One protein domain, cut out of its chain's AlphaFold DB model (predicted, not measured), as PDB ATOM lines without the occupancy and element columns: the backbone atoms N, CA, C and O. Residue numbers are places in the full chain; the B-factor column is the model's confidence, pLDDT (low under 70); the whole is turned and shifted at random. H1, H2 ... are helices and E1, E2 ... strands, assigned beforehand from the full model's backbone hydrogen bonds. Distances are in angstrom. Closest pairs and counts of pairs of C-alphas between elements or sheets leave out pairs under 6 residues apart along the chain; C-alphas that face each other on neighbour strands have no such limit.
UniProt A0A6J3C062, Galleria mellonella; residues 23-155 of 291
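What this domain is: This is residues 23 to 155 of the 291 residues of a protein of Galleria mellonella (UniProt A0A6J3C062). A small sheet of three parallel strands, in the order E1 E2 E3, has three helices, H1, H2 and H3, side by side in a loose row off one of its faces, with H2 only grazing it. A long loop, residues 30 to 71, runs out from the sheet, and its residues 50 to 61 stick out and add to the longest axis. The printed part has 133 residues, with three named helices and three named strands in the order E1 H1 E2 H2 E3 H3; the class is mixed, helices and strands, though under half of the residues are in named elements. It is compact, with a radius of gyration of the C-alphas of 16.1 A, yet elongated, spanning 52 by 33 by 19 A.

How they stand to each other: E2, residues 90 to 95, is the inner strand. Its parallel neighbour E1, residues 25 to 29, has N 29 and O 94 within hydrogen-bond range at 2.8 A. E3, residues 131 to 134, is parallel to E2, with N 133 and O 93 at 2.8 A. H2, residues 109 to 126, only grazes the sheet with residues 120 to 124. H1, residues 72 to 85, touches residues 122 to 126 of H2 at a shallow tilt of 25 degrees, the same way; the closest C-alphas, of Ala 83 and Thr 126, are 5.3 A apart. H3, residues 145 to 151, touches residues 113 to 120 of H2 at 16 degrees, a shallow tilt, the same way; the closest C-alphas, of Arg 117 and Met 150, are 7.0 A apart. H1 and H3 are apart. E1, H1, E2 and E2, H2, E3 are strand-helix-strand units, two parallel neighbour strands with a helix between, each with a right-handed crossover. In H1, H2 and H3 every O i to N i+4 pair is within hydrogen-bond range.

Where its parts are: E1 begins at C-alpha 25 (258.418, 236.874, 153.325) and is 13.3 A long; E2 is 14.3 A and E3 9.6 A. H2 is 25.7 A long, H1 20.0 A, and H3 9.9 A, ending at C-alpha 151 (255.679, 220.935, 167.547).

The domain as a whole: The two C-alphas farthest apart, of Ile 23 and Gly 52, are 53.3 A apart. The printed part has no cut. The links E1 to H1 and E2 to H2 are long. Residues 41 to 64 have pLDDT under 70.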
ATOM      1  N   ILE A  23     264.197 241.436 150.614       87.56
ATOM      2  CA  ILE A  23     262.824 241.355 151.126       87.56
ATOM      3  C   ILE A  23     262.590 239.937 151.661       87.56
ATOM      4  O   ILE A  23     262.699 238.964 150.912       87.56
ATOM      5  N   GLY A  24     262.281 239.832 152.953       89.62
ATOM      6  CA  GLY A  24     261.826 238.598 153.593       89.62
ATOM      7  C   GLY A  24     260.311 238.443 153.478       89.62
ATOM      8  O   GLY A  24     259.577 239.433 153.479       89.62
ATOM      9  N   TYR A  25     259.843 237.202 153.374       93.50
ATOM     10  CA  TYR A  25     258.418 236.874 153.325       93.50
ATOM     11  C   TYR A  25     258.081 235.868 154.423       93.50
ATOM     12  O   TYR A  25     258.905 235.034 154.792       93.50
ATOM     13  N   PHE A  26     256.844 235.907 154.904       95.88
ATOM     14  CA  PHE A  26     256.281 234.877 155.768       95.88
ATOM     15  C   PHE A  26     254.833 234.608 155.360       95.88
ATOM     16  O   PHE A  26     254.141 235.505 154.875       95.88
ATOM     17  N   TRP A  27     254.373 233.376 155.560       97.50
ATOM     18  CA  TRP A  27     252.952 233.048 155.450       97.50
ATOM     19  C   TRP A  27     252.253 233.315 156.780       97.50
ATOM     20  O   TRP A  27     252.830 233.079 157.840       97.50
ATOM     21  N   HIS A  28     250.997 233.748 156.731       98.25
ATOM     22  CA  HIS A  28     250.105 233.786 157.889       98.25
ATOM     23  C   HIS A  28     248.860 232.961 157.570       98.25
ATOM     24  O   HIS A  28     248.126 233.265 156.634       98.25
ATOM     25  N   ILE A  29     248.671 231.883 158.328       97.94
ATOM     26  CA  ILE A  29     247.580 230.916 158.192       97.94
ATOM     27  C   ILE A  29     246.780 230.926 159.494       97.94
ATOM     28  O   ILE A  29     247.333 231.117 160.582       97.94
ATOM     29  N   THR A  30     245.471 230.724 159.412       98.25
ATOM     30  CA  THR A  30     244.592 230.716 160.581       98.25
ATOM     31  C   THR A  30     243.284 229.995 160.291       98.25
ATOM     32  O   THR A  30     242.996 229.745 159.119       98.25
ATOM     33  N   ASP A  31     242.530 229.678 161.344       97.06
ATOM     34  CA  ASP A  31     241.124 229.262 161.294       97.06
ATOM     35  C   ASP A  31     240.875 228.138 160.273       97.06
ATOM     36  O   ASP A  31     240.000 228.212 159.406       97.06
ATOM     37  N   LEU A  32     241.701 227.087 160.334       97.31
ATOM     38  CA  LEU A  32     241.583 225.954 159.415       97.31
ATOM     39  C   LEU A  32     240.279 225.197 159.644       97.31
ATOM     40  O   LEU A  32     239.718 224.696 158.672       97.31
ATOM     41  N   HIS A  33     239.820 225.106 160.897       95.69
ATOM     42  CA  HIS A  33     238.600 224.405 161.300       95.69
ATOM     43  C   HIS A  33     238.445 223.051 160.620       95.69
ATOM     44  O   HIS A  33     237.502 222.801 159.873       95.69
ATOM     45  N   TYR A  34     239.407 222.164 160.840       95.75
ATOM     46  CA  TYR A  34     239.340 220.831 160.280       95.75
ATOM     47  C   TYR A  34     238.153 220.062 160.869       95.75
ATOM     48  O   TYR A  34     238.109 219.807 162.076       95.75
ATOM     49  N   ASP A  35     237.221 219.662 160.002       92.19
ATOM     50  CA  ASP A  35     236.127 218.747 160.316       92.19
ATOM     51  C   ASP A  35     236.372 217.369 159.658       92.19
ATOM     52  O   ASP A  35     236.125 217.187 158.458       92.19
ATOM     53  N   PRO A  36     236.829 216.354 160.421       89.62
ATOM     54  CA  PRO A  36     236.946 214.978 159.936       89.62
ATOM     55  C   PRO A  36     235.597 214.363 159.534       89.62
ATOM     56  O   PRO A  36     235.567 213.393 158.776       89.62
ATOM     57  N   PHE A  37     234.482 214.915 160.019       85.81
ATOM     58  CA  PHE A  37     233.126 214.456 159.736       85.81
ATOM     59  C   PHE A  37     232.457 215.217 158.587       85.81
ATOM     60  O   PHE A  37     231.301 214.924 158.285       85.81
ATOM     61  N   HIS A  38     233.182 216.093 157.877       81.50
ATOM     62  CA  HIS A  38     232.652 216.921 156.783       81.50
ATOM     63  C   HIS A  38     231.967 216.137 155.655       81.50
ATOM     64  O   HIS A  38     231.304 216.735 154.832       81.50
ATOM     65  N   ASN A  39     232.152 214.823 155.518       73.88
ATOM     66  CA  ASN A  39     231.440 214.026 154.507       73.88
ATOM     67  C   ASN A  39     230.551 212.938 155.124       73.88
ATOM     68  O   ASN A  39     230.079 212.065 154.400       73.88
ATOM     69  N   SER A  40     230.349 212.950 156.443       73.06
ATOM     70  CA  SER A  40     229.681 211.879 157.179       73.06
ATOM     71  C   SER A  40     228.185 212.153 157.360       73.06
ATOM     72  O   SER A  40     227.838 212.962 158.220       73.06
ATOM     73  N   PRO A  41     227.272 211.456 156.648       66.62
ATOM     74  CA  PRO A  41     225.819 211.676 156.736       66.62
ATOM     75  C   PRO A  41     225.273 211.670 158.171       66.62
ATOM     76  O   PRO A  41     224.329 212.387 158.485       66.62
ATOM     77  N   GLU A  42     225.888 210.868 159.040       64.19
ATOM     78  CA  GLU A  42     225.472 210.644 160.426       64.19
ATOM     79  C   GLU A  42     226.100 211.643 161.414       64.19
ATOM     80  O   GLU A  42     225.513 211.946 162.456       64.19
ATOM     81  N   PHE A  43     227.286 212.171 161.089       63.62
ATOM     82  CA  PHE A  43     228.111 212.974 161.998       63.62
ATOM     83  C   PHE A  43     228.446 214.378 161.471       63.62
ATOM     84  O   PHE A  43     229.213 215.079 162.124       63.62
ATOM     85  N   HIS A  44     227.837 214.815 160.360       66.19
ATOM     86  CA  HIS A  44     227.896 216.187 159.824       66.19
ATOM     87  C   HIS A  44     227.386 217.210 160.847       66.19
ATOM     88  O   HIS A  44     226.219 217.607 160.844       66.19
ATOM     89  N   ARG A  45     228.257 217.612 161.773       64.88
ATOM     90  CA  ARG A  45     227.968 218.588 162.832       64.88
ATOM     91  C   ARG A  45     228.731 219.896 162.647       64.88
ATOM     92  O   ARG A  45     228.344 220.879 163.268       64.88
ATOM     93  N   GLY A  46     229.754 219.931 161.788       59.44
ATOM     94  CA  GLY A  46     230.444 221.163 161.394       59.44
ATOM     95  C   GLY A  46     229.658 222.019 160.398       59.44
ATOM     96  O   GLY A  46     230.103 223.107 160.058       59.44
ATOM     97  N   CYS A  47     228.489 221.554 159.941       69.56
ATOM     98  CA  CYS A  47     227.612 222.252 159.003       69.56
ATOM     99  C   CYS A  47     226.384 222.858 159.699       69.56
ATOM    100  O   CYS A  47     225.617 222.154 160.358       69.56
ATOM    101  N   ARG A  48     226.122 224.154 159.486       60.22
ATOM    102  CA  ARG A  48     224.928 224.876 159.965       60.22
ATOM    103  C   ARG A  48     223.694 224.611 159.090       60.22
ATOM    104  O   ARG A  48     223.007 225.545 158.675       60.22
ATOM    105  N   HIS A  49     223.382 223.353 158.793       61.38
ATOM    106  CA  HIS A  49     222.112 223.028 158.144       61.38
ATOM    107  C   HIS A  49     220.975 223.063 159.168       61.38
ATOM    108  O   HIS A  49     220.994 222.353 160.176       61.38
ATOM    109  N   ASN A  50     219.934 223.854 158.892       44.84
ATOM    110  CA  ASN A  50     218.660 223.697 159.585       44.84
ATOM    111  C   ASN A  50     218.136 222.289 159.275       44.84
ATOM    112  O   ASN A  50     217.796 222.005 158.128       44.84
ATOM    113  N   ARG A  51     218.019 221.433 160.298       47.78
ATOM    114  CA  ARG A  51     217.483 220.053 160.232       47.78
ATOM    115  C   ARG A  51     216.076 219.917 159.603       47.78
ATOM    116  O   ARG A  51     215.541 218.817 159.578       47.78
ATOM    117  N   GLY A  52     215.461 221.005 159.133       41.97
ATOM    118  CA  GLY A  52     214.093 221.057 158.616       41.97
ATOM    119  C   GLY A  52     213.925 221.365 157.124       41.97
ATOM    120  O   GLY A  52     212.787 221.327 156.677       41.97
ATOM    121  N   ASN A  53     214.980 221.659 156.350       41.41
ATOM    122  CA  ASN A  53     214.829 221.968 154.917       41.41
ATOM    123  C   ASN A  53     215.619 220.997 154.032       41.41
ATOM    124  O   ASN A  53     216.733 221.267 153.591       41.41
ATOM    125  N   SER A  54     214.989 219.863 153.740       42.38
ATOM    126  CA  SER A  54     215.444 218.799 152.837       42.38
ATOM    127  C   SER A  54     215.385 219.180 151.344       42.38
ATOM    128  O   SER A  54     215.235 218.301 150.501       42.38
ATOM    129  N   GLU A  55     215.436 220.469 150.990       40.41
ATOM    130  CA  GLU A  55     215.124 220.951 149.628       40.41
ATOM    131  C   GLU A  55     216.272 221.656 148.897       40.41
ATOM    132  O   GLU A  55     216.100 222.160 147.785       40.41
ATOM    133  N   HIS A  56     217.488 221.629 149.435       43.53
ATOM    134  CA  HIS A  56     218.656 222.022 148.653       43.53
ATOM    135  C   HIS A  56     219.433 220.784 148.245       43.53
ATOM    136  O   HIS A  56     220.350 220.341 148.925       43.53
ATOM    137  N   ASN A  57     219.017 220.231 147.100       41.44
ATOM    138  CA  ASN A  57     219.803 219.336 146.257       41.44
ATOM    139  C   ASN A  57     221.294 219.684 146.373       41.44
ATOM    140  O   ASN A  57     221.735 220.688 145.807       41.44
ATOM    141  N   HIS A  58     222.054 218.859 147.097       49.53
ATOM    142  CA  HIS A  58     223.498 218.986 147.254       49.53
ATOM    143  C   HIS A  58     224.184 218.755 145.897       49.53
ATOM    144  O   HIS A  58     224.689 217.681 145.590       49.53
ATOM    145  N   ARG A  59     224.179 219.786 145.051       46.41
ATOM    146  CA  ARG A  59     225.059 219.929 143.884       46.41
ATOM    147  C   ARG A  59     226.307 220.752 144.213       46.41
ATOM    148  O   ARG A  59     227.030 221.161 143.307       46.41
ATOM    149  N   ASN A  60     226.588 220.980 145.490       46.81
ATOM    150  CA  ASN A  60     227.754 221.738 145.908       46.81
ATOM    151  C   ASN A  60     228.943 220.786 146.021       46.81
ATOM    152  O   ASN A  60     228.976 219.899 146.866       46.81
ATOM    153  N   GLY A  61     229.864 220.912 145.062       52.16
ATOM    154  CA  GLY A  61     230.991 220.004 144.879       52.16
ATOM    155  C   GLY A  61     231.890 219.874 146.112       52.16
ATOM    156  O   GLY A  61     231.814 220.675 147.037       52.16
ATOM    157  N   ARG A  62     232.793 218.888 146.043       54.50
ATOM    158  CA  ARG A  62     233.767 218.367 147.034       54.50
ATOM    159  C   ARG A  62     234.482 219.365 147.987       54.50
ATOM    160  O   ARG A  62     235.175 218.928 148.898       54.50
ATOM    161  N   HIS A  63     234.343 220.675 147.786       54.69
ATOM    162  CA  HIS A  63     235.035 221.742 148.516       54.69
ATOM    163  C   HIS A  63     234.163 222.957 148.902       54.69
ATOM    164  O   HIS A  63     234.726 223.959 149.330       54.69
ATOM    165  N   ARG A  64     232.843 222.971 148.651       59.16
ATOM    166  CA  ARG A  64     232.083 224.240 148.567       59.16
ATOM    167  C   ARG A  64     230.753 224.248 149.315       59.16
ATOM    168  O   ARG A  64     229.722 224.555 148.719       59.16
ATOM    169  N   ASP A  65     230.777 223.966 150.610       74.00
ATOM    170  CA  ASP A  65     229.653 224.316 151.477       74.00
ATOM    171  C   ASP A  65     230.049 225.444 152.434       74.00
ATOM    172  O   ASP A  65     230.828 225.250 153.358       74.00
ATOM    173  N   HIS A  66     229.510 226.641 152.192       78.69
ATOM    174  CA  HIS A  66     229.770 227.833 153.006       78.69
ATOM    175  C   HIS A  66     229.117 227.781 154.390       78.69
ATOM    176  O   HIS A  66     229.338 228.672 155.207       78.69
ATOM    177  N   THR A  67     228.272 226.782 154.642       78.25
ATOM    178  CA  THR A  67     227.669 226.553 155.953       78.25
ATOM    179  C   THR A  67     228.478 225.581 156.804       78.25
ATOM    180  O   THR A  67     228.112 225.388 157.963       78.25
ATOM    181  N   CYS A  68     229.552 225.005 156.256       83.31
ATOM    182  CA  CYS A  68     230.373 223.981 156.888       83.31
ATOM    183  C   CYS A  68     231.799 224.449 157.183       83.31
ATOM    184  O   CYS A  68     232.377 225.229 156.426       83.31
ATOM    185  N   ASP A  69     232.379 223.868 158.228       90.25
ATOM    186  CA  ASP A  69     233.819 223.878 158.487       90.25
ATOM    187  C   ASP A  69     234.611 223.075 157.433       90.25
ATOM    188  O   ASP A  69     234.047 222.349 156.602       90.25
ATOM    189  N   SER A  70     235.938 223.211 157.433       91.94
ATOM    190  CA  SER A  70     236.795 222.745 156.344       91.94
ATOM    191  C   SER A  70     236.914 221.228 156.266       91.94
ATOM    192  O   SER A  70     237.335 220.544 157.200       91.94
ATOM    193  N   SER A  71     236.677 220.700 155.066       91.69
ATOM    194  CA  SER A  71     237.002 219.316 154.735       91.69
ATOM    195  C   SER A  71     238.512 219.092 154.647       91.69
ATOM    196  O   SER A  71     239.276 219.993 154.287       91.69
ATOM    197  N   TRP A  72     238.950 217.843 154.840       93.44
ATOM    198  CA  TRP A  72     240.350 217.469 154.605       93.44
ATOM    199  C   TRP A  72     240.823 217.837 153.190       93.44
ATOM    200  O   TRP A  72     241.931 218.328 153.002       93.44
ATOM    201  N   SER A  73     239.960 217.657 152.183       92.94
ATOM    202  CA  SER A  73     240.294 217.983 150.791       92.94
ATOM    203  C   SER A  73     240.498 219.489 150.568       92.94
ATOM    204  O   SER A  73     241.302 219.863 149.716       92.94
ATOM    205  N   LEU A  74     239.800 220.362 151.305       94.06
ATOM    206  CA  LEU A  74     240.031 221.809 151.252       94.06
ATOM    207  C   LEU A  74     241.387 222.176 151.871       94.06
ATOM    208  O   LEU A  74     242.167 222.886 151.237       94.06
ATOM    209  N   ILE A  75     241.706 221.621 153.044       96.44
ATOM    210  CA  ILE A  75     243.004 221.827 153.710       96.44
ATOM    211  C   ILE A  75     244.153 221.337 152.818       96.44
ATOM    212  O   ILE A  75     245.135 222.052 152.626       96.44
ATOM    213  N   GLN A  76     244.010 220.163 152.192       96.88
ATOM    214  CA  GLN A  76     244.990 219.643 151.233       96.88
ATOM    215  C   GLN A  76     245.188 220.564 150.027       96.88
ATOM    216  O   GLN A  76     246.320 220.764 149.590       96.88
ATOM    217  N   SER A  77     244.108 221.141 149.498       96.44
ATOM    218  CA  SER A  77     244.190 222.088 148.385       96.44
ATOM    219  C   SER A  77     244.935 223.366 148.774       96.44
ATOM    220  O   SER A  77     245.728 223.865 147.978       96.44
ATOM    221  N   ALA A  78     244.692 223.901 149.974       96.56
ATOM    222  CA  ALA A  78     245.394 225.083 150.471       96.56
ATOM    223  C   ALA A  78     246.887 224.794 150.694       96.56
ATOM    224  O   ALA A  78     247.740 225.565 150.262       96.56
ATOM    225  N   ALA A  79     247.207 223.646 151.297       97.25
ATOM    226  CA  ALA A  79     248.577 223.178 151.487       97.25
ATOM    227  C   ALA A  79     249.336 223.039 150.156       97.25
ATOM    228  O   ALA A  79     250.445 223.551 150.020       97.25
ATOM    229  N   ALA A  80     248.714 222.423 149.144       97.00
ATOM    230  CA  ALA A  80     249.309 222.287 147.816       97.00
ATOM    231  C   ALA A  80     249.605 223.650 147.168       97.00
ATOM    232  O   ALA A  80     250.686 223.842 146.615       97.00
ATOM    233  N   LEU A  81     248.685 224.615 147.290       96.12
ATOM    234  CA  LEU A  81     248.895 225.973 146.787       96.12
ATOM    235  C   LEU A  81     250.085 226.655 147.476       96.12
ATOM    236  O   LEU A  81     250.906 227.276 146.805       96.12
ATOM    237  N   MET A  82     250.193 226.541 148.801       96.12
ATOM    238  CA  MET A  82     251.297 227.147 149.552       96.12
ATOM    239  C   MET A  82     252.648 226.518 149.197       96.12
ATOM    240  O   MET A  82     253.622 227.253 149.050       96.12
ATOM    241  N   ALA A  83     252.696 225.197 148.997       94.12
ATOM    242  CA  ALA A  83     253.895 224.502 148.528       94.12
ATOM    243  C   ALA A  83     254.306 224.934 147.109       94.12
ATOM    244  O   ALA A  83     255.489 225.071 146.827       94.12
ATOM    245  N   GLU A  84     253.346 225.174 146.209       94.50
ATOM    246  CA  GLU A  84     253.632 225.627 144.839       94.50
ATOM    247  C   GLU A  84     254.089 227.096 144.788       94.50
ATOM    248  O   GLU A  84     254.867 227.479 143.916       94.50
ATOM    249  N   ARG A  85     253.568 227.944 145.684       89.81
ATOM    250  CA  ARG A  85     253.670 229.410 145.572       89.81
ATOM    251  C   ARG A  85     254.602 230.077 146.573       89.81
ATOM    252  O   ARG A  85     254.708 231.303 146.535       89.81
ATOM    253  N   HIS A  86     255.257 229.339 147.465       87.81
ATOM    254  CA  HIS A  86     256.168 229.982 148.406       87.81
ATOM    255  C   HIS A  86     257.415 230.565 147.707       87.81
ATOM    256  O   HIS A  86     257.976 229.936 146.813       87.81
ATOM    257  N   PRO A  87     257.859 231.780 148.074       85.44
ATOM    258  CA  PRO A  87     259.089 232.343 147.531       85.44
ATOM    259  C   PRO A  87     260.323 231.696 148.179       85.44
ATOM    260  O   PRO A  87     260.290 231.342 149.355       85.44
ATOM    261  N   ASP A  88     261.457 231.670 147.470       85.44
ATOM    262  CA  ASP A  88     262.760 231.229 148.018       85.44
ATOM    263  C   ASP A  88     263.211 232.046 149.245       85.44
ATOM    264  O   ASP A  88     264.112 231.668 149.991       85.44
ATOM    265  N   THR A  89     262.601 233.215 149.438       88.12
ATOM    266  CA  THR A  89     262.829 234.151 150.540       88.12
ATOM    267  C   THR A  89     261.820 233.992 151.683       88.12
ATOM    268  O   THR A  89     261.698 234.896 152.509       88.12
ATOM    269  N   LEU A  90     261.062 232.889 151.713       93.19
ATOM    270  CA  LEU A  90     260.175 232.551 152.821       93.19
ATOM    271  C   LEU A  90     261.002 232.197 154.064       93.19
ATOM    272  O   LEU A  90     261.719 231.197 154.079       93.19
ATOM    273  N   GLU A  91     260.874 233.001 155.117       93.75
ATOM    274  CA  GLU A  91     261.656 232.843 156.346       93.75
ATOM    275  C   GLU A  91     260.962 231.935 157.369       93.75
ATOM    276  O   GLU A  91     261.606 231.103 158.006       93.75
ATOM    277  N   PHE A  92     259.645 232.084 157.534       96.31
ATOM    278  CA  PHE A  92     258.846 231.326 158.501       96.31
ATOM    279  C   PHE A  92     257.352 231.368 158.155       96.31
ATOM    280  O   PHE A  92     256.921 232.038 157.213       96.31
ATOM    281  N   VAL A  93     256.549 230.653 158.943       98.31
ATOM    282  CA  VAL A  93     255.086 230.644 158.847       98.31
ATOM    283  C   VAL A  93     254.485 230.956 160.213       98.31
ATOM    284  O   VAL A  93     254.864 230.356 161.212       98.31
ATOM    285  N   LEU A  94     253.528 231.877 160.262       98.69
ATOM    286  CA  LEU A  94     252.681 232.117 161.426       98.69
ATOM    287  C   LEU A  94     251.392 231.314 161.275       98.69
ATOM    288  O   LEU A  94     250.710 231.436 160.258       98.69
ATOM    289  N   TRP A  95     251.036 230.526 162.286       98.69
ATOM    290  CA  TRP A  95     249.802 229.742 162.286       98.69
ATOM    291  C   TRP A  95     248.966 230.068 163.523       98.69
ATOM    292  O   TRP A  95     249.262 229.622 164.621       98.69
ATOM    293  N   THR A  96     247.932 230.891 163.370       98.38
ATOM    294  CA  THR A  96     247.225 231.523 164.507       98.38
ATOM    295  C   THR A  96     246.010 230.748 165.032       98.38
ATOM    296  O   THR A  96     245.023 231.355 165.436       98.38
ATOM    297  N   GLY A  97     246.115 229.419 165.093       95.94
ATOM    298  CA  GLY A  97     245.163 228.565 165.812       95.94
ATOM    299  C   GLY A  97     243.861 228.256 165.075       95.94
ATOM    300  O   GLY A  97     243.758 228.469 163.865       95.94
ATOM    301  N   ASP A  98     242.912 227.705 165.836       95.69
ATOM    302  CA  ASP A  98     241.635 227.146 165.376       95.69
ATOM    303  C   ASP A  98     241.845 226.087 164.290       95.69
ATOM    304  O   ASP A  98     241.417 226.156 163.135       95.69
ATOM    305  N   ILE A  99     242.585 225.069 164.713       97.56
ATOM    306  CA  ILE A  99     242.933 223.874 163.960       97.56
ATOM    307  C   ILE A  99     241.690 223.019 163.744       97.56
ATOM    308  O   ILE A  99     241.517 222.458 162.663       97.56
ATOM    309  N   LEU A 100     240.853 222.888 164.774       95.75
ATOM    310  CA  LEU A 100     239.717 221.971 164.801       95.75
ATOM    311  C   LEU A 100     238.385 222.696 164.601       95.75
ATOM    312  O   LEU A 100     238.190 223.834 165.024       95.75
ATOM    313  N   SER A 101     237.444 222.005 163.964       92.00
ATOM    314  CA  SER A 101     236.039 222.410 163.936       92.00
ATOM    315  C   SER A 101     235.439 222.378 165.343       92.00
ATOM    316  O   SER A 101     235.728 221.477 166.139       92.00
ATOM    317  N   SER A 102     234.514 223.298 165.624       86.31
ATOM    318  CA  SER A 102     233.740 223.283 166.872       86.31
ATOM    319  C   SER A 102     232.892 222.009 167.020       86.31
ATOM    320  O   SER A 102     232.467 221.659 168.119       86.31
ATOM    321  N   SER A 103     232.657 221.264 165.933       84.44
ATOM    322  CA  SER A 103     231.939 219.984 165.958       84.44
ATOM    323  C   SER A 103     232.640 218.903 166.790       84.44
ATOM    324  O   SER A 103     231.993 217.950 167.237       84.44
ATOM    325  N   LEU A 104     233.945 219.069 167.044       87.19
ATOM    326  CA  LEU A 104     234.754 218.149 167.832       87.19
ATOM    327  C   LEU A 104     234.674 218.411 169.342       87.19
ATOM    328  O   LEU A 104     235.250 217.630 170.095       87.19
ATOM    329  N   GLU A 105     233.962 219.444 169.814       83.94
ATOM    330  CA  GLU A 105     233.925 219.849 171.232       83.94
ATOM    331  C   GLU A 105     233.675 218.666 172.189       83.94
ATOM    332  O   GLU A 105     234.397 218.498 173.175       83.94
ATOM    333  N   HIS A 106     232.704 217.808 171.857       85.06
ATOM    334  CA  HIS A 106     232.277 216.660 172.672       85.06
ATOM    335  C   HIS A 106     232.913 215.319 172.269       85.06
ATOM    336  O   HIS A 106     232.460 214.260 172.709       85.06
ATOM    337  N   VAL A 107     233.926 215.341 171.406       89.19
ATOM    338  CA  VAL A 107     234.687 214.151 171.010       89.19
ATOM    339  C   VAL A 107     235.849 213.940 171.991       89.19
ATOM    340  O   VAL A 107     236.262 214.876 172.677       89.19
ATOM    341  N   SER A 108     236.365 212.709 172.099       93.44
ATOM    342  CA  SER A 108     237.480 212.399 172.999       93.44
ATOM    343  C   SER A 108     238.732 213.221 172.686       93.44
ATOM    344  O   SER A 108     239.035 213.534 171.530       93.44
ATOM    345  N   GLU A 109     239.500 213.528 173.730       91.94
ATOM    346  CA  GLU A 109     240.752 214.276 173.603       91.94
ATOM    347  C   GLU A 109     241.765 213.544 172.714       91.94
ATOM    348  O   GLU A 109     242.472 214.171 171.929       91.94
ATOM    349  N   GLU A 110     241.808 212.209 172.765       94.25
ATOM    350  CA  GLU A 110     242.653 211.394 171.888       94.25
ATOM    351  C   GLU A 110     242.359 211.648 170.409       94.25
ATOM    352  O   GLU A 110     243.291 211.822 169.623       94.25
ATOM    353  N   PHE A 111     241.079 211.719 170.041       94.94
ATOM    354  CA  PHE A 111     240.671 211.951 168.661       94.94
ATOM    355  C   PHE A 111     240.951 213.392 168.223       94.94
ATOM    356  O   PHE A 111     241.440 213.614 167.117       94.94
ATOM    357  N   LYS A 112     240.719 214.383 169.098       95.25
ATOM    358  CA  LYS A 112     241.106 215.780 168.828       95.25
ATOM    359  C   LYS A 112     242.600 215.887 168.535       95.25
ATOM    360  O   LYS A 112     243.002 216.523 167.566       95.25
ATOM    361  N   LEU A 113     243.432 215.228 169.339       97.19
ATOM    362  CA  LEU A 113     244.884 215.226 169.164       97.19
ATOM    363  C   LEU A 113     245.329 214.501 167.887       97.19
ATOM    364  O   LEU A 113     246.310 214.910 167.271       97.19
ATOM    365  N   GLU A 114     244.623 213.455 167.463       97.06
ATOM    366  CA  GLU A 114     244.851 212.822 166.160       97.06
ATOM    367  C   GLU A 114     244.497 213.770 165.003       97.06
ATOM    368  O   GLU A 114     245.271 213.911 164.056       97.06
ATOM    369  N   ALA A 115     243.382 214.496 165.106       96.94
ATOM    370  CA  ALA A 115     243.012 215.510 164.123       96.94
ATOM    371  C   ALA A 115     244.045 216.654 164.057       96.94
ATOM    372  O   ALA A 115     244.451 217.041 162.959       96.94
ATOM    373  N   VAL A 116     244.553 217.130 165.202       98.12
ATOM    374  CA  VAL A 116     245.655 218.112 165.255       98.12
ATOM    375  C   VAL A 116     246.929 217.556 164.621       98.12
ATOM    376  O   VAL A 116     247.607 218.275 163.883       98.12
ATOM    377  N   ARG A 117     247.252 216.277 164.858       98.19
ATOM    378  CA  ARG A 117     248.408 215.617 164.235       98.19
ATOM    379  C   ARG A 117     248.286 215.603 162.716       98.19
ATOM    380  O   ARG A 117     249.242 215.974 162.050       98.19
ATOM    381  N   ASN A 118     247.117 215.269 162.172       98.12
ATOM    382  CA  ASN A 118     246.897 215.277 160.722       98.12
ATOM    383  C   ASN A 118     247.195 216.655 160.112       98.12
ATOM    384  O   ASN A 118     247.922 216.754 159.122       98.12
ATOM    385  N   VAL A 119     246.685 217.726 160.728       98.38
ATOM    386  CA  VAL A 119     246.936 219.097 160.262       98.38
ATOM    387  C   VAL A 119     248.408 219.499 160.444       98.38
ATOM    388  O   VAL A 119     249.009 220.100 159.555       98.38
ATOM    389  N   THR A 120     249.027 219.111 161.557       98.25
ATOM    390  CA  THR A 120     250.457 219.348 161.808       98.25
ATOM    391  C   THR A 120     251.325 218.653 160.754       98.25
ATOM    392  O   THR A 120     252.246 219.262 160.208       98.25
ATOM    393  N   ASP A 121     251.010 217.406 160.405       98.25
ATOM    394  CA  ASP A 121     251.761 216.602 159.440       98.25
ATOM    395  C   ASP A 121     251.683 217.184 158.027       98.25
ATOM    396  O   ASP A 121     252.695 217.235 157.323       98.25
ATOM    397  N   ILE A 122     250.507 217.651 157.590       98.25
ATOM    398  CA  ILE A 122     250.393 218.268 156.263       98.25
ATOM    399  C   ILE A 122     251.148 219.598 156.192       98.25
ATOM    400  O   ILE A 122     251.831 219.842 155.198       98.25
ATOM    401  N   LEU A 123     251.113 220.417 157.248       98.00
ATOM    402  CA  LEU A 123     251.912 221.645 157.314       98.00
ATOM    403  C   LEU A 123     253.415 221.341 157.351       98.00
ATOM    404  O   LEU A 123     254.173 221.997 156.646       98.00
ATOM    405  N   SER A 124     253.836 220.296 158.070       97.38
ATOM    406  CA  SER A 124     255.241 219.854 158.120       97.38
ATOM    407  C   SER A 124     255.754 219.423 156.743       97.38
ATOM    408  O   SER A 124     256.886 219.721 156.373       97.38
ATOM    409  N   ARG A 125     254.914 218.745 155.950       96.69
ATOM    410  CA  ARG A 125     255.247 218.365 154.567       96.69
ATOM    411  C   ARG A 125     255.242 219.559 153.613       96.69
ATOM    412  O   ARG A 125     256.030 219.579 152.677       96.69
ATOM    413  N   THR A 126     254.351 220.520 153.841       96.88
ATOM    414  CA  THR A 126     254.226 221.740 153.026       96.88
ATOM    415  C   THR A 126     255.414 222.674 153.243       96.88
ATOM    416  O   THR A 126     255.942 223.241 152.292       96.88
ATOM    417  N   PHE A 127     255.863 222.802 154.491       96.06
ATOM    418  CA  PHE A 127     256.938 223.690 154.920       96.06
ATOM    419  C   PHE A 127     258.111 222.876 155.470       96.06
ATOM    420  O   PHE A 127     258.488 223.000 156.630       96.06
ATOM    421  N   SER A 128     258.705 222.026 154.631       93.00
ATOM    422  CA  SER A 128     259.762 221.093 155.053       93.00
ATOM    423  C   SER A 128     261.067 221.766 155.490       93.00
ATOM    424  O   SER A 128     261.920 221.119 156.092       93.00
ATOM    425  N   SER A 129     261.259 223.038 155.137       92.19
ATOM    426  CA  SER A 129     262.489 223.794 155.409       92.19
ATOM    427  C   SER A 129     262.256 225.051 156.242       92.19
ATOM    428  O   SER A 129     263.220 225.719 156.602       92.19
ATOM    429  N   GLN A 130     260.999 225.381 156.546       94.19
ATOM    430  CA  GLN A 130     260.635 226.557 157.325       94.19
ATOM    431  C   GLN A 130     260.045 226.132 158.662       94.19
ATOM    432  O   GLN A 130     259.356 225.121 158.773       94.19
ATOM    433  N   PHE A 131     260.283 226.945 159.683       96.12
ATOM    434  CA  PHE A 131     259.630 226.760 160.967       96.12
ATOM    435  C   PHE A 131     258.217 227.351 160.929       96.12
ATOM    436  O   PHE A 131     258.005 228.465 160.438       96.12
ATOM    437  N   VAL A 132     257.253 226.596 161.457       98.19
ATOM    438  CA  VAL A 132     255.868 227.036 161.640       98.19
ATOM    439  C   VAL A 132     255.677 227.399 163.109       98.19
ATOM    440  O   VAL A 132     255.953 226.590 163.990       98.19
ATOM    441  N   PHE A 133     255.210 228.614 163.384       98.62
ATOM    442  CA  PHE A 133     255.000 229.126 164.737       98.62
ATOM    443  C   PHE A 133     253.501 229.118 165.075       98.62
ATOM    444  O   PHE A 133     252.787 230.054 164.694       98.62
ATOM    445  N   PRO A 134     252.999 228.057 165.745       98.44
ATOM    446  CA  PRO A 134     251.594 227.932 166.110       98.44
ATOM    447  C   PRO A 134     251.224 228.789 167.325       98.44
ATOM    448  O   PRO A 134     251.931 228.781 168.334       98.44
ATOM    449  N   ALA A 135     250.077 229.460 167.258       98.38
ATOM    450  CA  ALA A 135     249.313 229.946 168.402       98.38
ATOM    451  C   ALA A 135     248.089 229.041 168.608       98.38
ATOM    452  O   ALA A 135     247.619 228.421 167.658       98.38
ATOM    453  N   LEU A 136     247.562 228.980 169.832       97.00
ATOM    454  CA  LEU A 136     246.336 228.233 170.119       97.00
ATOM    455  C   LEU A 136     245.101 229.108 169.926       97.00
ATOM    456  O   LEU A 136     245.055 230.242 170.417       97.00
ATOM    457  N   GLY A 137     244.108 228.545 169.246       94.25
ATOM    458  CA  GLY A 137     242.754 229.059 169.166       94.25
ATOM    459  C   GLY A 137     241.823 228.420 170.191       94.25
ATOM    460  O   GLY A 137     242.212 227.544 170.966       94.25
ATOM    461  N   HIS A 138     240.594 228.916 170.246       90.06
ATOM    462  CA  HIS A 138     239.619 228.528 171.263       90.06
ATOM    463  C   HIS A 138     239.033 227.127 171.027       90.06
ATOM    464  O   HIS A 138     238.574 226.501 171.982       90.06
ATOM    465  N   ASN A 139     239.095 226.620 169.791       90.06
ATOM    466  CA  ASN A 139     238.673 225.258 169.444       90.06
ATOM    467  C   ASN A 139     239.787 224.209 169.608       90.06
ATOM    468  O   ASN A 139     239.547 223.009 169.443       90.06
ATOM    469  N   ASP A 140     241.006 224.640 169.934       94.12
ATOM    470  CA  ASP A 140     242.164 223.756 170.010       94.12
ATOM    471  C   ASP A 140     242.291 223.079 171.382       94.12
ATOM    472  O   ASP A 140     241.897 223.647 172.408       94.12
ATOM    473  N   PRO A 141     242.896 221.877 171.450       93.81
ATOM    474  CA  PRO A 141     243.246 221.270 172.725       93.81
ATOM    475  C   PRO A 141     244.149 222.201 173.550       93.81
ATOM    476  O   PRO A 141     245.021 222.876 172.993       93.81
ATOM    477  N   PRO A 142     244.005 222.219 174.887       92.38
ATOM    478  CA  PRO A 142     244.872 223.025 175.734       92.38
ATOM    479  C   PRO A 142     246.342 222.585 175.599       92.38
ATOM    480  O   PRO A 142     246.619 221.441 175.211       92.38
ATOM    481  N   PRO A 143     247.306 223.451 175.981       94.25
ATOM    482  CA  PRO A 143     248.715 223.085 175.988       94.25
ATOM    483  C   PRO A 143     248.939 221.774 176.741       94.25
ATOM    484  O   PRO A 143     248.477 221.601 177.872       94.25
ATOM    485  N   SER A 144     249.630 220.842 176.098       95.12
ATOM    486  CA  SER A 144     249.883 219.512 176.641       95.12
ATOM    487  C   SER A 144     251.198 218.958 176.111       95.12
ATOM    488  O   SER A 144     251.689 219.385 175.063       95.12
ATOM    489  N   ARG A 145     251.742 217.943 176.792       96.44
ATOM    490  CA  ARG A 145     252.970 217.280 176.347       96.44
ATOM    491  C   ARG A 145     252.852 216.687 174.941       96.44
ATOM    492  O   ARG A 145     253.792 216.747 174.164       96.44
ATOM    493  N   LYS A 146     251.666 216.193 174.580       97.25
ATOM    494  CA  LYS A 146     251.398 215.665 173.239       97.25
ATOM    495  C   LYS A 146     251.530 216.745 172.156       97.25
ATOM    496  O   LYS A 146     252.056 216.442 171.093       97.25
ATOM    497  N   LEU A 147     251.100 217.985 172.421       97.38
ATOM    498  CA  LEU A 147     251.312 219.110 171.497       97.38
ATOM    499  C   LEU A 147     252.787 219.537 171.444       97.38
ATOM    500  O   LEU A 147     253.305 219.791 170.361       97.38
ATOM    501  N   VAL A 148     253.482 219.550 172.588       97.94
ATOM    502  CA  VAL A 148     254.939 219.787 172.654       97.94
ATOM    503  C   VAL A 148     255.686 218.800 171.757       97.94
ATOM    504  O   VAL A 148     256.488 219.218 170.927       97.94
ATOM    505  N   ASP A 149     255.383 217.507 171.872       97.81
ATOM    506  CA  ASP A 149     256.035 216.459 171.084       97.81
ATOM    507  C   ASP A 149     255.717 216.582 169.575       97.81
ATOM    508  O   ASP A 149     256.543 216.221 168.741       97.81
ATOM    509  N   MET A 150     254.548 217.118 169.196       97.38
ATOM    510  CA  MET A 150     254.200 217.385 167.789       97.38
ATOM    511  C   MET A 150     254.947 218.596 167.210       97.38
ATOM    512  O   MET A 150     255.326 218.590 166.037       97.38
ATOM    513  N   TRP A 151     255.147 219.645 168.012       98.06
ATOM    514  CA  TRP A 151     255.679 220.935 167.547       98.06
ATOM    515  C   TRP A 151     257.158 221.156 167.879       98.06
ATOM    516  O   TRP A 151     257.733 222.166 167.473       98.06
ATOM    517  N   MET A 152     257.817 220.198 168.538       97.00
ATOM    518  CA  MET A 152     259.254 220.268 168.846       97.00
ATOM    519  C   MET A 152     260.163 220.340 167.614       97.00
ATOM    520  O   MET A 152     261.308 220.762 167.722       97.00
ATOM    521  N   GLN A 153     259.663 219.943 166.443       95.38
ATOM    522  CA  GLN A 153     260.363 220.122 165.169       95.38
ATOM    523  C   GLN A 153     260.445 221.592 164.724       95.38
ATOM    524  O   GLN A 153     261.313 221.938 163.926       95.38
ATOM    525  N   TRP A 154     259.553 222.456 165.221       97.62
ATOM    526  CA  TRP A 154     259.482 223.866 164.831       97.62
ATOM    527  C   TRP A 154     259.949 224.833 165.910       97.62
ATOM    528  O   TRP A 154     260.383 225.942 165.599       97.62
ATOM    529  N   LEU A 155     259.825 224.436 167.175       97.94
ATOM    530  CA  LEU A 155     260.034 225.320 168.311       97.94
ATOM    531  C   LEU A 155     261.312 224.951 169.072       97.94
ATOM    532  O   LEU A 155     261.534 223.774 169.361       97.94
TER     533      LEU A 155